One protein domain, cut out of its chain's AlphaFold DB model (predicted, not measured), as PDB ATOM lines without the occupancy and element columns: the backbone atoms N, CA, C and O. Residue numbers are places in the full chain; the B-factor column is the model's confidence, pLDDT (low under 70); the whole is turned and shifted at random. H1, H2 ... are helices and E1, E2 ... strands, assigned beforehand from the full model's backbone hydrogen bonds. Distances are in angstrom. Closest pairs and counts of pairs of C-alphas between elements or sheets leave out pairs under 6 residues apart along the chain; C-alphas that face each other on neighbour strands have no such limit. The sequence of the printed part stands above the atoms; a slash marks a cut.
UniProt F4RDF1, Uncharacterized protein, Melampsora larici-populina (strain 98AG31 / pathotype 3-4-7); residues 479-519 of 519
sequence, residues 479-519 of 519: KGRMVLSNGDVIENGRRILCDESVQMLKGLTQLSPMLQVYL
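Overview. This is residues 479 to 519 of the 519 residues of an uncharacterized protein of Melampsora larici-populina (strain 98AG31 / pathotype 3-4-7) (UniProt F4RDF1). There is little regular structure: a small three-stranded sheet at one end, and a long tail, residues 501 to 519, that stands free and holds the short helix H1. The 41 printed residues run E1, E2, E3, H1, of mixed class, with only 14 in named elements. The antiparallel sheet, E1 - E2 - E3, is a meander, each strand the neighbour of the one before. The whole is extended, with a radius of gyration of the C-alphas of 14.4 A and spans of 39 by 21 by 15 A.

Along the chain. Find C-alpha 481 at (-26.113, -43.905, 14.611), where E1, residues 481 to 483, begins its 7.0 A. Read on to E2, residues 489 to 491, and E3, residues 494 to 496, each 6.2 A. H1, residues 503 to 507, spans 5.9 A and ends at C-alpha 507, (-6.646, -54.292, 7.907).

Arrangement. In the hairpin of E1 and E2, look for N 482 and O 490, 2.9 A apart. In that of E2 and E3, N 496 and O 489 are 2.7 A apart. H1 is not on the sheet; its O i to N i+4 pair is within hydrogen-bond range.

Size, cuts and confidence. The farthest C-alphas, Lys 479 and Val 517, are 39.9 A apart. The printed part has no cut and no long link. Residues 500 to 519 have pLDDT under 70.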
ATOM      1  N   LYS A 479     -28.113 -46.061  21.806       95.69
ATOM      2  CA  LYS A 479     -29.036 -46.288  20.687       95.69
ATOM      3  C   LYS A 479     -28.802 -45.264  19.591       95.69
ATOM      4  O   LYS A 479     -28.631 -44.093  19.886       95.69
ATOM      5  N   GLY A 480     -28.889 -45.706  18.340       95.38
ATOM      6  CA  GLY A 480     -28.791 -44.839  17.166       95.38
ATOM      7  C   GLY A 480     -27.408 -44.836  16.520       95.38
ATOM      8  O   GLY A 480     -26.473 -45.488  16.996       95.38
ATOM      9  N   ARG A 481     -27.324 -44.114  15.399       96.38
ATOM     10  CA  ARG A 481     -26.113 -43.905  14.611       96.38
ATOM     11  C   ARG A 481     -25.991 -42.424  14.271       96.38
ATOM     12  O   ARG A 481     -26.951 -41.852  13.765       96.38
ATOM     13  N   MET A 482     -24.831 -41.828  14.519       96.19
ATOM     14  CA  MET A 482     -24.520 -40.455  14.114       96.19
ATOM     15  C   MET A 482     -23.097 -40.381  13.576       96.19
ATOM     16  O   MET A 482     -22.194 -41.006  14.131       96.19
ATOM     17  N   VAL A 483     -22.929 -39.645  12.483       96.25
ATOM     18  CA  VAL A 483     -21.624 -39.317  11.906       96.25
ATOM     19  C   VAL A 483     -21.278 -37.916  12.383       96.25
ATOM     20  O   VAL A 483     -22.083 -37.002  12.218       96.25
ATOM     21  N   LEU A 484     -20.128 -37.787  13.027       95.94
ATOM     22  CA  LEU A 484     -19.599 -36.530  13.518       95.94
ATOM     23  C   LEU A 484     -18.931 -35.751  12.375       95.94
ATOM     24  O   LEU A 484     -18.501 -36.331  11.377       95.94
ATOM     25  N   SER A 485     -18.815 -34.435  12.523       94.44
ATOM     26  CA  SER A 485     -18.163 -33.526  11.576       94.44
ATOM     27  C   SER A 485     -16.680 -33.842  11.380       94.44
ATOM     28  O   SER A 485     -16.138 -33.600  10.304       94.44
ATOM     29  N   ASN A 486     -16.035 -34.453  12.377       92.44
ATOM     30  CA  ASN A 486     -14.668 -34.969  12.270       92.44
ATOM     31  C   ASN A 486     -14.574 -36.324  11.537       92.44
ATOM     32  O   ASN A 486     -13.498 -36.909  11.482       92.44
ATOM     33  N   GLY A 487     -15.691 -36.845  11.025       94.25
ATOM     34  CA  GLY A 487     -15.772 -38.116  10.314       94.25
ATOM     35  C   GLY A 487     -16.005 -39.336  11.204       94.25
ATOM     36  O   GLY A 487     -16.346 -40.391  10.674       94.25
ATOM     37  N   ASP A 488     -15.885 -39.231  12.531       94.69
ATOM     38  CA  ASP A 488     -16.124 -40.365  13.431       94.69
ATOM     39  C   ASP A 488     -17.583 -40.819  13.404       94.69
ATOM     40  O   ASP A 488     -18.508 -40.027  13.243       94.69
ATOM     41  N   VAL A 489     -17.819 -42.107  13.651       96.00
ATOM     42  CA  VAL A 489     -19.176 -42.662  13.683       96.00
ATOM     43  C   VAL A 489     -19.490 -43.175  15.077       96.00
ATOM     44  O   VAL A 489     -18.825 -44.070  15.581       96.00
ATOM     45  N   ILE A 490     -20.537 -42.659  15.714       96.50
ATOM     46  CA  ILE A 490     -21.083 -43.245  16.942       96.50
ATOM     47  C   ILE A 490     -22.206 -44.192  16.546       96.50
ATOM     48  O   ILE A 490     -23.188 -43.761  15.950       96.50
ATOM     49  N   GLU A 491     -22.087 -45.469  16.899       96.44
ATOM     50  CA  GLU A 491     -23.115 -46.479  16.658       96.44
ATOM     51  C   GLU A 491     -23.358 -47.303  17.925       96.44
ATOM     52  O   GLU A 491     -22.428 -47.860  18.513       96.44
ATOM     53  N   ASN A 492     -24.618 -47.392  18.362       95.75
ATOM     54  CA  ASN A 492     -25.036 -48.211  19.510       95.75
ATOM     55  C   ASN A 492     -24.211 -47.948  20.790       95.75
ATOM     56  O   ASN A 492     -23.783 -48.874  21.485       95.75
ATOM     57  N   GLY A 493     -23.938 -46.672  21.079       94.31
ATOM     58  CA  GLY A 493     -23.150 -46.255  22.244       94.31
ATOM     59  C   GLY A 493     -21.641 -46.464  22.121       94.31
ATOM     60  O   GLY A 493     -20.925 -46.332  23.112       94.31
ATOM     61  N   ARG A 494     -21.131 -46.810  20.934       93.81
ATOM     62  CA  ARG A 494     -19.698 -46.981  20.677       93.81
ATOM     63  C   ARG A 494     -19.238 -45.967  19.643       93.81
ATOM     64  O   ARG A 494     -19.787 -45.916  18.551       93.81
ATOM     65  N   ARG A 495     -18.213 -45.185  19.985       94.00
ATOM     66  CA  ARG A 495     -17.510 -44.326  19.029       94.00
ATOM     67  C   ARG A 495     -16.547 -45.192  18.220       94.00
ATOM     68  O   ARG A 495     -15.627 -45.784  18.779       94.00
ATOM     69  N   ILE A 496     -16.807 -45.295  16.929       93.94
ATOM     70  CA  ILE A 496     -15.929 -45.864  15.918       93.94
ATOM     71  C   ILE A 496     -15.104 -44.688  15.412       93.94
ATOM     72  O   ILE A 496     -15.629 -43.805  14.734       93.94
ATOM     73  N   LEU A 497     -13.842 -44.649  15.828       92.44
ATOM     74  CA  LEU A 497     -12.898 -43.666  15.322       92.44
ATOM     75  C   LEU A 497     -12.701 -43.948  13.838       92.44
ATOM     76  O   LEU A 497     -12.329 -45.067  13.464       92.44
ATOM     77  N   CYS A 498     -12.968 -42.951  13.004       81.94
ATOM     78  CA  CYS A 498     -12.526 -42.981  11.623       81.94
ATOM     79  C   CYS A 498     -11.038 -42.652  11.634       81.94
ATOM     80  O   CYS A 498     -10.614 -41.560  11.278       81.94
ATOM     81  N   ASP A 499     -10.239 -43.615  12.098       76.69
ATOM     82  CA  ASP A 499      -8.801 -43.560  11.930       76.69
ATOM     83  C   ASP A 499      -8.530 -43.584  10.421       76.69
ATOM     84  O   ASP A 499      -8.477 -44.643   9.794       76.69
ATOM     85  N   GLU A 500      -8.295 -42.407   9.842       65.12
ATOM     86  CA  GLU A 500      -7.667 -42.254   8.523       65.12
ATOM     87  C   GLU A 500      -6.241 -42.829   8.511       65.12
ATOM     88  O   GLU A 500      -5.585 -42.917   7.471       65.12
ATOM     89  N   SER A 501      -5.743 -43.252   9.677       57.59
ATOM     90  CA  SER A 501      -4.456 -43.901   9.793       57.59
ATOM     91  C   SER A 501      -4.414 -45.161   8.921       57.59
ATOM     92  O   SER A 501      -5.303 -46.014   8.913       57.59
ATOM     93  N   VAL A 502      -3.297 -45.277   8.209       54.78
ATOM     94  CA  VAL A 502      -2.822 -46.342   7.309       54.78
ATOM     95  C   VAL A 502      -3.113 -47.789   7.780       54.78
ATOM     96  O   VAL A 502      -2.997 -48.740   7.005       54.78
ATOM     97  N   GLN A 503      -3.533 -47.997   9.029       53.91
ATOM     98  CA  GLN A 503      -3.963 -49.284   9.571       53.91
ATOM     99  C   GLN A 503      -5.252 -49.839   8.942       53.91
ATOM    100  O   GLN A 503      -5.329 -51.054   8.772       53.91
ATOM    101  N   MET A 504      -6.206 -49.012   8.494       54.06
ATOM    102  CA  MET A 504      -7.345 -49.489   7.681       54.06
ATOM    103  C   MET A 504      -6.874 -50.073   6.339       54.06
ATOM    104  O   MET A 504      -7.382 -51.105   5.896       54.06
ATOM    105  N   LEU A 505      -5.830 -49.490   5.736       55.72
ATOM    106  CA  LEU A 505      -5.217 -50.011   4.509       55.72
ATOM    107  C   LEU A 505      -4.508 -51.359   4.737       55.72
ATOM    108  O   LEU A 505      -4.437 -52.186   3.832       55.72
ATOM    109  N   LYS A 506      -4.000 -51.601   5.955       57.91
ATOM    110  CA  LYS A 506      -3.395 -52.885   6.354       57.91
ATOM    111  C   LYS A 506      -4.416 -53.912   6.867       57.91
ATOM    112  O   LYS A 506      -4.126 -55.106   6.840       57.91
ATOM    113  N   GLY A 507      -5.579 -53.463   7.339       49.50
ATOM    114  CA  GLY A 507      -6.646 -54.292   7.907       49.50
ATOM    115  C   GLY A 507      -7.714 -54.733   6.905       49.50
ATOM    116  O   GLY A 507      -8.368 -55.753   7.135       49.50
ATOM    117  N   LEU A 508      -7.863 -54.032   5.773       52.28
ATOM    118  CA  LEU A 508      -8.551 -54.559   4.597       52.28
ATOM    119  C   LEU A 508      -7.744 -55.753   4.091       52.28
ATOM    120  O   LEU A 508      -6.811 -55.622   3.300       52.28
ATOM    121  N   THR A 509      -8.091 -56.941   4.591       54.38
ATOM    122  CA  THR A 509      -7.676 -58.218   4.012       54.38
ATOM    123  C   THR A 509      -7.767 -58.077   2.504       54.38
ATOM    124  O   THR A 509      -8.860 -57.774   2.017       54.38
ATOM    125  N   GLN A 510      -6.629 -58.223   1.813       58.69
ATOM    126  CA  GLN A 510      -6.510 -58.140   0.356       58.69
ATOM    127  C   GLN A 510      -7.803 -58.654  -0.270       58.69
ATOM    128  O   GLN A 510      -8.187 -59.795   0.007       58.69
ATOM    129  N   LEU A 511      -8.511 -57.776  -0.995       55.44
ATOM    130  CA  LEU A 511      -9.779 -58.102  -1.644       55.44
ATOM    131  C   LEU A 511      -9.668 -59.508  -2.227       55.44
ATOM    132  O   LEU A 511      -8.686 -59.808  -2.909       55.44
ATOM    133  N   SER A 512     -10.631 -60.372  -1.883       58.72
ATOM    134  CA  SER A 512     -10.675 -61.762  -2.340       58.72
ATOM    135  C   SER A 512     -10.208 -61.834  -3.798       58.72
ATOM    136  O   SER A 512     -10.722 -61.050  -4.599       58.72
ATOM    137  N   PRO A 513      -9.288 -62.742  -4.173       67.62
ATOM    138  CA  PRO A 513      -8.733 -62.815  -5.528       67.62
ATOM    139  C   PRO A 513      -9.792 -62.834  -6.640       67.62
ATOM    140  O   PRO A 513      -9.514 -62.454  -7.770       67.62
ATOM    141  N   MET A 514     -11.026 -63.242  -6.324       64.44
ATOM    142  CA  MET A 514     -12.159 -63.175  -7.246       64.44
ATOM    143  C   MET A 514     -12.549 -61.749  -7.663       64.44
ATOM    144  O   MET A 514     -12.975 -61.558  -8.795       64.44
ATOM    145  N   LEU A 515     -12.427 -60.758  -6.778       61.75
ATOM    146  CA  LEU A 515     -12.780 -59.362  -7.058       61.75
ATOM    147  C   LEU A 515     -11.667 -58.620  -7.810       61.75
ATOM    148  O   LEU A 515     -11.967 -57.675  -8.528       61.75
ATOM    149  N   GLN A 516     -10.416 -59.088  -7.724       66.12
ATOM    150  CA  GLN A 516      -9.295 -58.559  -8.515       66.12
ATOM    151  C   GLN A 516      -9.409 -58.842 -10.019       66.12
ATOM    152  O   GLN A 516      -8.697 -58.224 -10.792       66.12
ATOM    153  N   VAL A 517     -10.262 -59.777 -10.446       67.25
ATOM    154  CA  VAL A 517     -10.465 -60.076 -11.878       67.25
ATOM    155  C   VAL A 517     -11.486 -59.127 -12.520       67.25
ATOM    156  O   VAL A 517     -11.544 -59.022 -13.742       67.25
ATOM    157  N   TYR A 518     -12.308 -58.452 -11.712       57.88
ATOM    158  CA  TYR A 518     -13.375 -57.563 -12.186       57.88
ATOM    159  C   TYR A 518     -13.029 -56.071 -12.099       57.88
ATOM    160  O   TYR A 518     -13.787 -55.256 -12.626       57.88
ATOM    161  N   LEU A 519     -11.920 -55.732 -11.441       63.03
ATOM    162  CA  LEU A 519     -11.291 -54.412 -11.456       63.03
ATOM    163  C   LEU A 519     -10.120 -54.449 -12.433       63.03
ATOM    164  O   LEU A 519      -9.984 -53.475 -13.203       63.03
TER     165      LEU A 519